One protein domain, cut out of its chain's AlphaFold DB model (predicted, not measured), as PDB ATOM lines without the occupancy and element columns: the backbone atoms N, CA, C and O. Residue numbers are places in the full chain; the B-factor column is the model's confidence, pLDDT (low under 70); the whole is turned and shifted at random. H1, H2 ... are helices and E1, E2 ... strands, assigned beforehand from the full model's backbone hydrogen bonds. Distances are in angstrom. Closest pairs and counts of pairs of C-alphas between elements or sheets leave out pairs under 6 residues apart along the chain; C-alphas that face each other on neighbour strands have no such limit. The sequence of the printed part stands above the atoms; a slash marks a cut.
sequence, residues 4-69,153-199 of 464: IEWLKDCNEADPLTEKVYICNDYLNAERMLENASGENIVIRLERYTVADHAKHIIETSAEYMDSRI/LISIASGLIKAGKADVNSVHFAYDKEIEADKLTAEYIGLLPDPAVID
ATOM      1  N   ILE A   4      -6.505  94.628   9.380       84.00
ATOM      2  CA  ILE A   4      -7.070  94.973   8.067       84.00
ATOM      3  C   ILE A   4      -8.432  95.657   8.222       84.00
ATOM      4  O   ILE A   4      -8.707  96.619   7.508       84.00
ATOM      5  N   GLU A   5      -9.272  95.198   9.154       85.94
ATOM      6  CA  GLU A   5     -10.548  95.856   9.466       85.94
ATOM      7  C   GLU A   5     -10.331  97.286   9.958       85.94
ATOM      8  O   GLU A   5     -10.926  98.208   9.409       85.94
ATOM      9  N   TRP A   6      -9.410  97.485  10.905       88.69
ATOM     10  CA  TRP A   6      -9.078  98.821  11.395       88.69
ATOM     11  C   TRP A   6      -8.600  99.747  10.269       88.69
ATOM     12  O   TRP A   6      -9.047 100.890  10.159       88.69
ATOM     13  N   LEU A   7      -7.737  99.246   9.377       86.88
ATOM     14  CA  LEU A   7      -7.274 100.019   8.225       86.88
ATOM     15  C   LEU A   7      -8.411 100.394   7.268       86.88
ATOM     16  O   LEU A   7      -8.415 101.515   6.754       86.88
ATOM     17  N   LYS A   8      -9.365  99.488   7.027       86.19
ATOM     18  CA  LYS A   8     -10.546  99.755   6.190       86.19
ATOM     19  C   LYS A   8     -11.430 100.829   6.822       86.19
ATOM     20  O   LYS A   8     -11.727 101.815   6.149       86.19
ATOM     21  N   ASP A   9     -11.738 100.698   8.110       86.44
ATOM     22  CA  ASP A   9     -12.541 101.671   8.858       86.44
ATOM     23  C   ASP A   9     -11.899 103.068   8.820       86.44
ATOM     24  O   ASP A   9     -12.554 104.067   8.510       86.44
ATOM     25  N   CYS A  10     -10.584 103.150   9.049       85.00
ATOM     26  CA  CYS A  10      -9.840 104.404   8.971       85.00
ATOM     27  C   CYS A  10      -9.785 104.993   7.552       85.00
ATOM     28  O   CYS A  10      -9.817 106.215   7.394       85.00
ATOM     29  N   ASN A  11      -9.671 104.155   6.520       82.62
ATOM     30  CA  ASN A  11      -9.636 104.592   5.124       82.62
ATOM     31  C   ASN A  11     -10.993 105.138   4.654       82.62
ATOM     32  O   ASN A  11     -11.028 106.083   3.867       82.62
ATOM     33  N   GLU A  12     -12.098 104.568   5.137       83.50
ATOM     34  CA  GLU A  12     -13.452 105.043   4.837       83.50
ATOM     35  C   GLU A  12     -13.809 106.326   5.596       83.50
ATOM     36  O   GLU A  12     -14.435 107.219   5.022       83.50
ATOM     37  N   ALA A  13     -13.410 106.431   6.866       82.25
ATOM     38  CA  ALA A  13     -13.760 107.569   7.710       82.25
ATOM     39  C   ALA A  13     -12.954 108.833   7.372       82.25
ATOM     40  O   ALA A  13     -13.531 109.899   7.160       82.25
ATOM     41  N   ASP A  14     -11.624 108.721   7.327       80.19
ATOM     42  CA  ASP A  14     -10.734 109.851   7.067       80.19
ATOM     43  C   ASP A  14      -9.368 109.356   6.573       80.19
ATOM     44  O   ASP A  14      -8.476 109.122   7.386       80.19
ATOM     45  N   PRO A  15      -9.144 109.200   5.257       77.25
ATOM     46  CA  PRO A  15      -7.920 108.603   4.720       77.25
ATOM     47  C   PRO A  15      -6.662 109.471   4.903       77.25
ATOM     48  O   PRO A  15      -5.556 108.925   4.949       77.25
ATOM     49  N   LEU A  16      -6.805 110.793   5.066       80.25
ATOM     50  CA  LEU A  16      -5.685 111.747   5.072       80.25
ATOM     51  C   LEU A  16      -5.112 112.031   6.464       80.25
ATOM     52  O   LEU A  16      -3.938 112.397   6.563       80.25
ATOM     53  N   THR A  17      -5.912 111.850   7.516       84.00
ATOM     54  CA  THR A  17      -5.436 111.964   8.901       84.00
ATOM     55  C   THR A  17      -4.331 110.949   9.180       84.00
ATOM     56  O   THR A  17      -4.262 109.900   8.545       84.00
ATOM     57  N   GLU A  18      -3.410 111.269  10.077       86.12
ATOM     58  CA  GLU A  18      -2.292 110.390  10.401       86.12
ATOM     59  C   GLU A  18      -2.764 109.186  11.224       86.12
ATOM     60  O   GLU A  18      -3.581 109.320  12.136       86.12
ATOM     61  N   LYS A  19      -2.273 107.995  10.878       89.00
ATOM     62  CA  LYS A  19      -2.511 106.763  11.629       89.00
ATOM     63  C   LYS A  19      -1.190 106.318  12.210       89.00
ATOM     64  O   LYS A  19      -0.202 106.251  11.485       89.00
ATOM     65  N   VAL A  20      -1.193 105.953  13.480       90.75
ATOM     66  CA  VAL A  20      -0.036 105.371  14.148       90.75
ATOM     67  C   VAL A  20      -0.412 103.987  14.647       90.75
ATOM     68  O   VAL A  20      -1.321 103.827  15.460       90.75
ATOM     69  N   TYR A  21       0.309 102.984  14.161       90.38
ATOM     70  CA  TYR A  21       0.219 101.623  14.664       90.38
ATOM     71  C   TYR A  21       1.407 101.328  15.580       90.38
ATOM     72  O   TYR A  21       2.566 101.356  15.157       90.38
ATOM     73  N   ILE A  22       1.107 101.066  16.848       90.50
ATOM     74  CA  ILE A  22       2.079 100.666  17.857       90.50
ATOM     75  C   ILE A  22       2.172  99.143  17.829       90.50
ATOM     76  O   ILE A  22       1.262  98.444  18.264       90.50
ATOM     77  N   CYS A  23       3.266  98.637  17.282       86.81
ATOM     78  CA  CYS A  23       3.493  97.214  17.071       86.81
ATOM     79  C   CYS A  23       4.473  96.638  18.095       86.81
ATOM     80  O   CYS A  23       5.360  97.341  18.590       86.81
ATOM     81  N   ASN A  24       4.320  95.347  18.387       80.69
ATOM     82  CA  ASN A  24       5.279  94.604  19.207       80.69
ATOM     83  C   ASN A  24       6.642  94.514  18.515       80.69
ATOM     84  O   ASN A  24       7.687  94.702  19.133       80.69
ATOM     85  N   ASP A  25       6.604  94.233  17.214       76.81
ATOM     86  CA  ASP A  25       7.779  94.071  16.380       76.81
ATOM     87  C   ASP A  25       7.501  94.559  14.950       76.81
ATOM     88  O   ASP A  25       6.417  94.350  14.390       76.81
ATOM     89  N   TYR A  26       8.498  95.218  14.356       75.12
ATOM     90  CA  TYR A  26       8.371  95.835  13.039       75.12
ATOM     91  C   TYR A  26       8.141  94.819  11.921       75.12
ATOM     92  O   TYR A  26       7.420  95.137  10.975       75.12
ATOM     93  N   LEU A  27       8.696  93.609  12.020       71.38
ATOM     94  CA  LEU A  27       8.520  92.569  11.009       71.38
ATOM     95  C   LEU A  27       7.062  92.131  10.926       71.38
ATOM     96  O   LEU A  27       6.507  92.000   9.835       71.38
ATOM     97  N   ASN A  28       6.433  91.889  12.076       72.94
ATOM     98  CA  ASN A  28       5.027  91.499  12.105       72.94
ATOM     99  C   ASN A  28       4.159  92.604  11.496       72.94
ATOM    100  O   ASN A  28       3.301  92.317  10.662       72.94
ATOM    101  N   ALA A  29       4.458  93.867  11.812       76.25
ATOM    102  CA  ALA A  29       3.784  95.003  11.199       76.25
ATOM    103  C   ALA A  29       4.004  95.086   9.673       76.25
ATOM    104  O   ALA A  29       3.074  95.437   8.949       76.25
ATOM    105  N   GLU A  30       5.199  94.762   9.165       76.12
ATOM    106  CA  GLU A  30       5.474  94.692   7.716       76.12
ATOM    107  C   GLU A  30       4.653  93.608   7.034       76.12
ATOM    108  O   GLU A  30       3.939  93.898   6.077       76.12
ATOM    109  N   ARG A  31       4.659  92.392   7.579       75.19
ATOM    110  CA  ARG A  31       3.872  91.272   7.043       75.19
ATOM    111  C   ARG A  31       2.380  91.582   7.009       75.19
ATOM    112  O   ARG A  31       1.683  91.254   6.052       75.19
ATOM    113  N   MET A  32       1.872  92.232   8.051       77.44
ATOM    114  CA  MET A  32       0.470  92.640   8.117       77.44
ATOM    115  C   MET A  32       0.133  93.695   7.059       77.44
ATOM    116  O   MET A  32      -0.953  93.648   6.479       77.44
ATOM    117  N   LEU A  33       1.063  94.602   6.751       78.25
ATOM    118  CA  LEU A  33       0.902  95.566   5.664       78.25
ATOM    119  C   LEU A  33       0.986  94.938   4.277       78.25
ATOM    120  O   LEU A  33       0.201  95.306   3.406       78.25
ATOM    121  N   GLU A  34       1.890  93.987   4.065       76.62
ATOM    122  CA  GLU A  34       1.962  93.234   2.811       76.62
ATOM    123  C   GLU A  34       0.648  92.496   2.550       76.62
ATOM    124  O   GLU A  34       0.087  92.604   1.458       76.62
ATOM    125  N   ASN A  35       0.081  91.861   3.576       73.81
ATOM    126  CA  ASN A  35      -1.235  91.227   3.487       73.81
ATOM    127  C   ASN A  35      -2.360  92.236   3.208       73.81
ATOM    128  O   ASN A  35      -3.303  91.923   2.483       73.81
ATOM    129  N   ALA A  36      -2.257  93.457   3.741       74.00
ATOM    130  CA  ALA A  36      -3.214  94.527   3.474       74.00
ATOM    131  C   ALA A  36      -3.053  95.152   2.076       74.00
ATOM    132  O   ALA A  36      -4.000  95.747   1.578       74.00
ATOM    133  N   SER A  37      -1.899  95.007   1.413       67.94
ATOM    134  CA  SER A  37      -1.621  95.643   0.112       67.94
ATOM    135  C   SER A  37      -2.498  95.137  -1.042       67.94
ATOM    136  O   SER A  37      -2.663  95.834  -2.045       67.94
ATOM    137  N   GLY A  38      -3.091  93.945  -0.900       67.25
ATOM    138  CA  GLY A  38      -4.088  93.414  -1.838       67.25
ATOM    139  C   GLY A  38      -5.448  94.121  -1.756       67.25
ATOM    140  O   GLY A  38      -6.267  94.007  -2.669       67.25
ATOM    141  N   GLU A  39      -5.682  94.870  -0.683       67.25
ATOM    142  CA  GLU A  39      -6.839  95.730  -0.484       67.25
ATOM    143  C   GLU A  39      -6.408  97.145  -0.911       67.25
ATOM    144  O   GLU A  39      -5.403  97.644  -0.422       67.25
ATOM    145  N   ASN A  40      -7.107  97.799  -1.850       67.81
ATOM    146  CA  ASN A  40      -6.767  99.141  -2.375       67.81
ATOM    147  C   ASN A  40      -6.896 100.256  -1.302       67.81
ATOM    148  O   ASN A  40      -7.740 101.147  -1.406       67.81
ATOM    149  N   ILE A  41      -6.079 100.204  -0.256       70.94
ATOM    150  CA  ILE A  41      -6.101 101.078   0.911       70.94
ATOM    151  C   ILE A  41      -4.994 102.120   0.734       70.94
ATOM    152  O   ILE A  41      -3.815 101.781   0.637       70.94
ATOM    153  N   VAL A  42      -5.364 103.404   0.684       64.75
ATOM    154  CA  VAL A  42      -4.416 104.522   0.555       64.75
ATOM    155  C   VAL A  42      -4.488 105.349   1.827       64.75
ATOM    156  O   VAL A  42      -5.343 106.216   1.977       64.75
ATOM    157  N   ILE A  43      -3.570 105.072   2.748       71.88
ATOM    158  CA  ILE A  43      -3.556 105.674   4.081       71.88
ATOM    159  C   ILE A  43      -2.174 106.219   4.429       71.88
ATOM    160  O   ILE A  43      -1.145 105.668   4.034       71.88
ATOM    161  N   ARG A  44      -2.150 107.293   5.221       80.62
ATOM    162  CA  ARG A  44      -0.934 107.771   5.883       80.62
ATOM    163  C   ARG A  44      -0.749 107.016   7.202       80.62
ATOM    164  O   ARG A  44      -1.313 107.420   8.214       80.62
ATOM    165  N   LEU A  45       0.004 105.918   7.161       85.06
ATOM    166  CA  LEU A  45       0.287 105.070   8.320       85.06
ATOM    167  C   LEU A  45       1.765 105.137   8.715       85.06
ATOM    168  O   LEU A  45       2.647 104.819   7.917       85.06
ATOM    169  N   GLU A  46       2.010 105.469   9.974       86.50
ATOM    170  CA  GLU A  46       3.295 105.322  10.642       86.50
ATOM    171  C   GLU A  46       3.254 104.132  11.605       86.50
ATOM    172  O   GLU A  46       2.199 103.731  12.103       86.50
ATOM    173  N   ARG A  47       4.417 103.525  11.837       87.62
ATOM    174  CA  ARG A  47       4.566 102.332  12.670       87.62
ATOM    175  C   ARG A  47       5.680 102.560  13.655       87.62
ATOM    176  O   ARG A  47       6.752 103.011  13.257       87.62
ATOM    177  N   TYR A  48       5.437 102.190  14.898       85.50
ATOM    178  CA  TYR A  48       6.409 102.358  15.959       85.50
ATOM    179  C   TYR A  48       6.349 101.191  16.936       85.50
ATOM    180  O   TYR A  48       5.282 100.641  17.192       85.50
ATOM    181  N   THR A  49       7.482 100.849  17.542       87.44
ATOM    182  CA  THR A  49       7.447 100.215  18.867       87.44
ATOM    183  C   THR A  49       7.062 101.262  19.913       87.44
ATOM    184  O   THR A  49       7.193 102.466  19.677       87.44
ATOM    185  N   VAL A  50       6.636 100.839  21.104       89.81
ATOM    186  CA  VAL A  50       6.290 101.768  22.201       89.81
ATOM    187  C   VAL A  50       7.439 102.739  22.504       89.81
ATOM    188  O   VAL A  50       7.230 103.947  22.621       89.81
ATOM    189  N   ALA A  51       8.669 102.224  22.595       86.31
ATOM    190  CA  ALA A  51       9.849 103.027  22.901       86.31
ATOM    191  C   ALA A  51      10.198 104.007  21.769       86.31
ATOM    192  O   ALA A  51      10.568 105.150  22.048       86.31
ATOM    193  N   ASP A  52      10.055 103.591  20.508       85.00
ATOM    194  CA  ASP A  52      10.314 104.462  19.359       85.00
ATOM    195  C   ASP A  52       9.243 105.544  19.204       85.00
ATOM    196  O   ASP A  52       9.581 106.685  18.897       85.00
ATOM    197  N   HIS A  53       7.975 105.233  19.493       90.12
ATOM    198  CA  HIS A  53       6.912 106.236  19.514       90.12
ATOM    199  C   HIS A  53       7.150 107.261  20.627       90.12
ATOM    200  O   HIS A  53       7.102 108.471  20.400       90.12
ATOM    201  N   ALA A  54       7.502 106.794  21.830       90.31
ATOM    202  CA  ALA A  54       7.873 107.673  22.932       90.31
ATOM    203  C   ALA A  54       9.060 108.571  22.556       90.31
ATOM    204  O   ALA A  54       9.035 109.776  22.809       90.31
ATOM    205  N   LYS A  55      10.079 108.013  21.897       86.88
ATOM    206  CA  LYS A  55      11.211 108.781  21.375       86.88
ATOM    207  C   LYS A  55      10.771 109.825  20.348       86.88
ATOM    208  O   LYS A  55      11.180 110.976  20.478       86.88
ATOM    209  N   HIS A  56       9.931 109.455  19.383       86.50
ATOM    210  CA  HIS A  56       9.405 110.364  18.365       86.50
ATOM    211  C   HIS A  56       8.686 111.566  18.995       86.50
ATOM    212  O   HIS A  56       8.965 112.710  18.636       86.50
ATOM    213  N   ILE A  57       7.833 111.334  19.999       88.75
ATOM    214  CA  ILE A  57       7.161 112.404  20.756       88.75
ATOM    215  C   ILE A  57       8.172 113.352  21.410       88.75
ATOM    216  O   ILE A  57       7.994 114.570  21.388       88.75
ATOM    217  N   ILE A  58       9.237 112.818  22.012       86.75
ATOM    218  CA  ILE A  58      10.240 113.664  22.662       86.75
ATOM    219  C   ILE A  58      11.006 114.469  21.607       86.75
ATOM    220  O   ILE A  58      11.127 115.682  21.756       86.75
ATOM    221  N   GLU A  59      11.477 113.841  20.527       82.44
ATOM    222  CA  GLU A  59      12.268 114.506  19.476       82.44
ATOM    223  C   GLU A  59      11.482 115.590  18.723       82.44
ATOM    224  O   GLU A  59      12.063 116.586  18.291       82.44
ATOM    225  N   THR A  60      10.163 115.438  18.603       81.19
ATOM    226  CA  THR A  60       9.275 116.435  17.982       81.19
ATOM    227  C   THR A  60       8.837 117.541  18.946       81.19
ATOM    228  O   THR A  60       8.373 118.598  18.509       81.19
ATOM    229  N   SER A  61       9.023 117.356  20.255       80.81
ATOM    230  CA  SER A  61       8.662 118.359  21.255       80.81
ATOM    231  C   SER A  61       9.638 119.543  21.267       80.81
ATOM    232  O   SER A  61      10.860 119.385  21.228       80.81
ATOM    233  N   ALA A  62       9.098 120.757  21.403       66.12
ATOM    234  CA  ALA A  62       9.884 121.997  21.419       66.12
ATOM    235  C   ALA A  62      10.966 122.044  22.516       66.12
ATOM    236  O   ALA A  62      11.965 122.742  22.366       66.12
ATOM    237  N   GLU A  63      10.785 121.297  23.609       68.25
ATOM    238  CA  GLU A  63      11.726 121.251  24.738       68.25
ATOM    239  C   GLU A  63      12.990 120.438  24.438       68.25
ATOM    240  O   GLU A  63      14.020 120.638  25.085       68.25
ATOM    241  N   TYR A  64      12.925 119.548  23.447       66.31
ATOM    242  CA  TYR A  64      13.966 118.565  23.163       66.31
ATOM    243  C   TYR A  64      14.435 118.571  21.699       66.31
ATOM    244  O   TYR A  64      15.325 117.784  21.374       66.31
ATOM    245  N   MET A  65      13.949 119.488  20.846       55.97
ATOM    246  CA  MET A  65      14.327 119.581  19.419       55.97
ATOM    247  C   MET A  65      15.848 119.621  19.164       55.97
ATOM    248  O   MET A  65      16.317 119.086  18.163       55.97
ATOM    249  N   ASP A  66      16.641 120.210  20.070       51.00
ATOM    250  CA  ASP A  66      18.111 120.282  19.946       51.00
ATOM    251  C   ASP A  66      18.855 119.138  20.666       51.00
ATOM    252  O   ASP A  66      20.089 119.038  20.625       51.00
ATOM    253  N   SER A  67      18.127 118.257  21.354       58.66
ATOM    254  CA  SER A  67      18.701 117.137  22.092       58.66
ATOM    255  C   SER A  67      18.680 115.867  21.245       58.66
ATOM    256  O   SER A  67      17.637 115.322  20.908       58.66
ATOM    257  N   ARG A  68      19.867 115.363  20.900       58.19
ATOM    258  CA  ARG A  68      19.987 114.025  20.313       58.19
ATOM    259  C   ARG A  68      19.797 112.993  21.413       58.19
ATOM    260  O   ARG A  68      20.697 112.817  22.236       58.19
ATOM    261  N   ILE A  69      18.641 112.342  21.415       64.62
ATOM    262  CA  ILE A  69      18.299 111.279  22.356       64.62
ATOM    263  C   ILE A  69      19.075 110.022  21.974       64.62
ATOM    264  O   ILE A  69      18.938 109.488  20.871       64.62
ATOM    265  N   LEU A 153      12.283 106.921  28.344       89.50
ATOM    266  CA  LEU A 153      11.624 107.475  27.155       89.50
ATOM    267  C   LEU A 153      10.108 107.507  27.348       89.50
ATOM    268  O   LEU A 153       9.496 108.566  27.227       89.50
ATOM    269  N   ILE A 154       9.519 106.375  27.734       93.06
ATOM    270  CA  ILE A 154       8.073 106.257  27.945       93.06
ATOM    271  C   ILE A 154       7.606 107.209  29.052       93.06
ATOM    272  O   ILE A 154       6.608 107.911  28.891       93.06
ATOM    273  N   SER A 155       8.358 107.309  30.150       92.12
ATOM    274  CA  SER A 155       8.033 108.209  31.265       92.12
ATOM    275  C   SER A 155       8.055 109.691  30.860       92.12
ATOM    276  O   SER A 155       7.149 110.444  31.224       92.12
ATOM    277  N   ILE A 156       9.059 110.127  30.090       90.75
ATOM    278  CA  ILE A 156       9.161 111.517  29.615       90.75
ATOM    279  C   ILE A 156       8.052 111.815  28.604       90.75
ATOM    280  O   ILE A 156       7.355 112.819  28.752       90.75
ATOM    281  N   ALA A 157       7.844 110.934  27.622       92.62
ATOM    282  CA  ALA A 157       6.777 111.082  26.635       92.62
ATOM    283  C   ALA A 157       5.397 111.148  27.308       92.62
ATOM    284  O   ALA A 157       4.610 112.043  27.012       92.62
ATOM    285  N   SER A 158       5.141 110.284  28.297       94.19
ATOM    286  CA  SER A 158       3.928 110.327  29.126       94.19
ATOM    287  C   SER A 158       3.735 111.688  29.800       94.19
ATOM    288  O   SER A 158       2.625 112.217  29.837       94.19
ATOM    289  N   GLY A 159       4.812 112.270  30.338       93.06
ATOM    290  CA  GLY A 159       4.790 113.602  30.941       93.06
ATOM    291  C   GLY A 159       4.453 114.706  29.936       93.06
ATOM    292  O   GLY A 159       3.652 115.588  30.248       93.06
ATOM    293  N   LEU A 160       5.009 114.636  28.723       91.44
ATOM    294  CA  LEU A 160       4.732 115.588  27.643       91.44
ATOM    295  C   LEU A 160       3.274 115.516  27.168       91.44
ATOM    296  O   LEU A 160       2.642 116.562  27.015       91.44
ATOM    297  N   ILE A 161       2.727 114.306  27.007       92.25
ATOM    298  CA  ILE A 161       1.315 114.094  26.646       92.25
ATOM    299  C   ILE A 161       0.401 114.666  27.738       92.25
ATOM    300  O   ILE A 161      -0.458 115.497  27.450       92.25
ATOM    301  N   LYS A 162       0.634 114.308  29.010       92.44
ATOM    302  CA  LYS A 162      -0.147 114.818  30.157       92.44
ATOM    303  C   LYS A 162      -0.097 116.344  30.278       92.44
ATOM    304  O   LYS A 162      -1.064 116.957  30.719       92.44
ATOM    305  N   ALA A 163       1.022 116.957  29.897       90.62
ATOM    306  CA  ALA A 163       1.194 118.405  29.899       90.62
ATOM    307  C   ALA A 163       0.579 119.109  28.671       90.62
ATOM    308  O   ALA A 163       0.651 120.335  28.594       90.62
ATOM    309  N   GLY A 164       0.015 118.368  27.708       87.94
ATOM    310  CA  GLY A 164      -0.526 118.916  26.461       87.94
ATOM    311  C   GLY A 164       0.544 119.482  25.523       87.94
ATOM    312  O   GLY A 164       0.255 120.368  24.724       87.94
ATOM    313  N   LYS A 165       1.795 119.018  25.652       86.50
ATOM    314  CA  LYS A 165       2.946 119.477  24.853       86.50
ATOM    315  C   LYS A 165       3.252 118.579  23.651       86.50
ATOM    316  O   LYS A 165       4.167 118.889  22.894       86.50
ATOM    317  N   ALA A 166       2.512 117.485  23.496       85.19
ATOM    318  CA  ALA A 166       2.575 116.576  22.359       85.19
ATOM    319  C   ALA A 166       1.232 116.599  21.619       85.19
ATOM    320  O   ALA A 166       0.182 116.548  22.265       85.19
ATOM    321  N   ASP A 167       1.260 116.678  20.288       80.56
ATOM    322  CA  ASP A 167       0.044 116.598  19.477       80.56
ATOM    323  C   ASP A 167      -0.307 115.133  19.206       80.56
ATOM    324  O   ASP A 167       0.200 114.521  18.274       80.56
ATOM    325  N   VAL A 168      -1.142 114.561  20.073       84.69
ATOM    326  CA  VAL A 168      -1.672 113.197  19.910       84.69
ATOM    327  C   VAL A 168      -3.140 113.189  19.483       84.69
ATOM    328  O   VAL A 168      -3.645 112.164  19.055       84.69
ATOM    329  N   ASN A 169      -3.850 114.318  19.568       83.81
ATOM    330  CA  ASN A 169      -5.301 114.361  19.329       83.81
ATOM    331  C   ASN A 169      -5.678 114.377  17.842       83.81
ATOM    332  O   ASN A 169      -6.841 114.172  17.504       83.81
ATOM    333  N   SER A 170      -4.716 114.657  16.965       82.06
ATOM    334  CA  SER A 170      -4.874 114.679  15.509       82.06
ATOM    335  C   SER A 170      -4.511 113.341  14.846       82.06
ATOM    336  O   SER A 170      -4.385 113.281  13.625       82.06
ATOM    337  N   VAL A 171      -4.337 112.276  15.637       87.00
ATOM    338  CA  VAL A 171      -3.816 110.978  15.195       87.00
ATOM    339  C   VAL A 171      -4.767 109.854  15.605       87.00
ATOM    340  O   VAL A 171      -5.262 109.826  16.730       87.00
ATOM    341  N   HIS A 172      -4.996 108.901  14.700       89.62
ATOM    342  CA  HIS A 172      -5.689 107.654  15.021       89.62
ATOM    343  C   HIS A 172      -4.686 106.583  15.437       89.62
ATOM    344  O   HIS A 172      -3.777 106.253  14.674       89.62
ATOM    345  N   PHE A 173      -4.877 106.012  16.624       91.94
ATOM    346  CA  PHE A 173      -3.982 104.995  17.163       91.94
ATOM    347  C   PHE A 173      -4.573 103.594  17.050       91.94
ATOM    348  O   PHE A 173      -5.769 103.387  17.253       91.94
ATOM    349  N   ALA A 174      -3.699 102.625  16.801       91.62
ATOM    350  CA  ALA A 174      -3.953 101.215  17.052       91.62
ATOM    351  C   ALA A 174      -2.730 100.567  17.694       91.62
ATOM    352  O   ALA A 174      -1.612 101.047  17.509       91.62
ATOM    353  N   TYR A 175      -2.929  99.473  18.422       91.19
ATOM    354  CA  TYR A 175      -1.831  98.735  19.040       91.19
ATOM    355  C   TYR A 175      -2.107  97.239  19.134       91.19
ATOM    356  O   TYR A 175      -3.263  96.820  19.215       91.19
ATOM    357  N   ASP A 176      -1.046  96.432  19.146       88.31
ATOM    358  CA  ASP A 176      -1.171  94.999  19.426       88.31
ATOM    359  C   ASP A 176      -1.565  94.765  20.881       88.31
ATOM    360  O   ASP A 176      -0.899  95.232  21.803       88.31
ATOM    361  N   LYS A 177      -2.602  93.955  21.102       84.62
ATOM    362  CA  LYS A 177      -3.091  93.587  22.442       84.62
ATOM    363  C   LYS A 177      -1.995  93.072  23.384       84.62
ATOM    364  O   LYS A 177      -2.054  93.280  24.590       84.62
ATOM    365  N   GLU A 178      -1.005  92.382  22.834       81.12
ATOM    366  CA  GLU A 178       0.113  91.780  23.566       81.12
ATOM    367  C   GLU A 178       1.086  92.816  24.163       81.12
ATOM    368  O   GLU A 178       1.868  92.471  25.047       81.12
ATOM    369  N   ILE A 179       1.029  94.076  23.718       81.00
ATOM    370  CA  ILE A 179       1.905  95.163  24.179       81.00
ATOM    371  C   ILE A 179       1.584  95.590  25.625       81.00
ATOM    372  O   ILE A 179       2.461  96.078  26.331       81.00
ATOM    373  N   GLU A 180       0.364  95.360  26.122       74.31
ATOM    374  CA  GLU A 180      -0.044  95.693  27.504       74.31
ATOM    375  C   GLU A 180       0.520  94.738  28.578       74.31
ATOM    376  O   GLU A 180      -0.030  94.614  29.675       74.31
ATOM    377  N   ALA A 181       1.617  94.040  28.287       75.62
ATOM    378  CA  ALA A 181       2.220  93.084  29.208       75.62
ATOM    379  C   ALA A 181       2.783  93.746  30.480       75.62
ATOM    380  O   ALA A 181       2.776  93.125  31.546       75.62
ATOM    381  N   ASP A 182       3.261  94.990  30.383       88.38
ATOM    382  CA  ASP A 182       3.828  95.738  31.505       88.38
ATOM    383  C   ASP A 182       3.024  96.999  31.859       88.38
ATOM    384  O   ASP A 182       2.308  97.591  31.046       88.38
ATOM    385  N   LYS A 183       3.143  97.406  33.127       92.25
ATOM    386  CA  LYS A 183       2.334  98.484  33.700       92.25
ATOM    387  C   LYS A 183       2.621  99.849  33.069       92.25
ATOM    388  O   LYS A 183       1.683 100.611  32.854       92.25
ATOM    389  N   LEU A 184       3.886 100.179  32.812       93.19
ATOM    390  CA  LEU A 184       4.279 101.483  32.275       93.19
ATOM    391  C   LEU A 184       3.774 101.655  30.841       93.19
ATOM    392  O   LEU A 184       3.273 102.721  30.488       93.19
ATOM    393  N   THR A 185       3.865 100.600  30.036       91.81
ATOM    394  CA  THR A 185       3.340 100.565  28.673       91.81
ATOM    395  C   THR A 185       1.818 100.693  28.660       91.81
ATOM    396  O   THR A 185       1.291 101.526  27.923       91.81
ATOM    397  N   ALA A 186       1.105  99.960  29.523       91.31
ATOM    398  CA  ALA A 186      -0.347 100.093  29.651       91.31
ATOM    399  C   ALA A 186      -0.764 101.510  30.097       91.31
ATOM    400  O   ALA A 186      -1.682 102.104  29.531       91.31
ATOM    401  N   GLU A 187      -0.056 102.094  31.073       93.69
ATOM    402  CA  GLU A 187      -0.281 103.480  31.498       93.69
ATOM    403  C   GLU A 187      -0.026 104.479  30.364       93.69
ATOM    404  O   GLU A 187      -0.763 105.453  30.254       93.69
ATOM    405  N   TYR A 188       0.989 104.248  29.528       94.06
ATOM    406  CA  TYR A 188       1.313 105.092  28.380       94.06
ATOM    407  C   TYR A 188       0.259 105.013  27.274       94.06
ATOM    408  O   TYR A 188      -0.199 106.055  26.804       94.06
ATOM    409  N   ILE A 189      -0.166 103.804  26.892       92.50
ATOM    410  CA  ILE A 189      -1.222 103.591  25.890       92.50
ATOM    411  C   ILE A 189      -2.526 104.248  26.347       92.50
ATOM    412  O   ILE A 189      -3.184 104.914  25.552       92.50
ATOM    413  N   GLY A 190      -2.851 104.171  27.641       91.25
ATOM    414  CA  GLY A 190      -4.019 104.841  28.219       91.25
ATOM    415  C   GLY A 190      -3.995 106.377  28.156       91.25
ATOM    416  O   GLY A 190      -5.005 107.006  28.464       91.25
ATOM    417  N   LEU A 191      -2.871 107.000  27.778       92.88
ATOM    418  CA  LEU A 191      -2.786 108.445  27.518       92.88
ATOM    419  C   LEU A 191      -3.094 108.810  26.066       92.88
ATOM    420  O   LEU A 191      -3.290 109.993  25.777       92.88
ATOM    421  N   LEU A 192      -3.095 107.834  25.158       92.94
ATOM    422  CA  LEU A 192      -3.405 108.045  23.752       92.94
ATOM    423  C   LEU A 192      -4.929 108.122  23.561       92.94
ATOM    424  O   LEU A 192      -5.680 107.461  24.284       92.94
ATOM    425  N   PRO A 193      -5.416 108.943  22.619       89.19
ATOM    426  CA  PRO A 193      -6.845 109.104  22.391       89.19
ATOM    427  C   PRO A 193      -7.433 107.892  21.660       89.19
ATOM    428  O   PRO A 193      -7.082 107.627  20.514       89.19
ATOM    429  N   ASP A 194      -8.353 107.200  22.337       86.50
ATOM    430  CA  ASP A 194      -9.195 106.110  21.810       86.50
ATOM    431  C   ASP A 194      -8.445 105.083  20.924       86.50
ATOM    432  O   ASP A 194      -8.799 104.887  19.758       86.50
ATOM    433  N   PRO A 195      -7.364 104.453  21.432       89.44
ATOM    434  CA  PRO A 195      -6.556 103.549  20.630       89.44
ATOM    435  C   PRO A 195      -7.309 102.241  20.339       89.44
ATOM    436  O   PRO A 195      -7.825 101.582  21.243       89.44
ATOM    437  N   ALA A 196      -7.337 101.827  19.072       90.56
ATOM    438  CA  ALA A 196      -7.937 100.562  18.666       90.56
ATOM    439  C   ALA A 196      -7.059  99.369  19.078       90.56
ATOM    440  O   ALA A 196      -5.860  99.332  18.795       90.56
ATOM    441  N   VAL A 197      -7.669  98.359  19.702       90.56
ATOM    442  CA  VAL A 197      -6.965  97.127  20.088       90.56
ATOM    443  C   VAL A 197      -6.967  96.137  18.929       90.56
ATOM    444  O   VAL A 197      -8.021  95.614  18.539       90.56
ATOM    445  N   ILE A 198      -5.777  95.855  18.406       87.50
ATOM    446  CA  ILE A 198      -5.553  94.836  17.388       87.50
ATOM    447  C   ILE A 198      -5.318  93.504  18.083       87.50
ATOM    448  O   ILE A 198      -4.358  93.311  18.828       87.50
ATOM    449  N   ASP A 199      -6.230  92.574  17.832       83.56
ATOM    450  CA  ASP A 199      -6.142  91.205  18.318       83.56
ATOM    451  C   ASP A 199      -6.276  90.283  17.111       83.56
ATOM    452  O   ASP A 199      -7.377  89.919  16.698       83.56
TER     453      ASP A 199
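What this domain is: This is residues 4 to 69 and 153 to 199 of the 464 residues of an uncharacterized protein of Ruminococcus sp. AM54-1NS (UniProt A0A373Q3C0). A small twisted sheet of four parallel strands makes the core, with helices over both faces: H1 and H2 over one, H3 over the other. H4 packs on H3 away from the sheet, and H6 packs on H4. The printed part has 113 residues with six named helices and four named strands, in the order H1 E1 H2 E2 H3 H4 E3 H5 H6 E4; the sheet's order is E2 E1 E3 E4, and the class is mixed, helices and strands. The whole is compact, with a radius of gyration of the C-alphas of 14.2 A and spans of 41 by 30 by 25 A.

Where its parts are: H1, residues 4 to 13, begins at C-alpha 4 (-7.070, 94.973, 8.067) and is 14.3 A long. E1 is residues 18 to 22, 13.0 A. H2, residues 26 to 36, is 15.1 A, and E2 is residues 45 to 48. H3, residues 50 to 60, is 15.6 A. After the cut, H4 is residues 153 to 162, 14.2 A, beginning at C-alpha 153 (11.624, 107.475, 27.155). E3, residues 171 to 176, is 16.7 A. H5 is residues 177 to 181, H6 residues 183 to 189, and E4 residues 196 to 198, ending at C-alpha 198 (-5.553, 94.836, 17.388).

How they stand to each other: The sheet is only just strongly twisted, with C-alphas up to 4.2 A off its best plane. E2 and E1 are parallel at 30 degrees, with N 46 and O 19 2.8 A apart; E1 and E3 at 20 degrees, with N 22 and O 174 2.8 A apart; E3 and E4 at 29 degrees, with N 198 and O 175 2.8 A apart. E1, H2, E2 and E3, H5 H6, E4 are strand-helix-strand units, parallel neighbour strands with helices between, each with a right-handed crossover. These are three layers, helices on both faces: H1 and H2 on the same face at heights of 9.3 A and 10.1 A, H3 on the opposite face at 9.3 A. H3 and H4 touch at a steep tilt of 60 degrees, closest at the C-alphas of Ala 54 and Ala 157, 5.2 A. H4 and H6 touch, closest at those of Ser 158 and Tyr 188, 5.9 A. H5 only grazes the sheet, with residues 177 to 179. Every O i to N i+4 pair is within hydrogen-bond range in H1, H2, H3, H4 and H6; in H5 0 of 1 is, and 0 of 2 O i to N i+3 pairs.

The domain as a whole: The C-alphas farthest apart, of Gly 38 and Glu 63, are 41.6 A apart. Residues 70 to 152 are not printed, and C-alphas 69 and 153 are 9.1 A apart across the cut. Of the links printed whole, none is long. Mean pLDDT of the printed part is 83.0; residues 37 to 40, 42 and 62 to 69 are under 70.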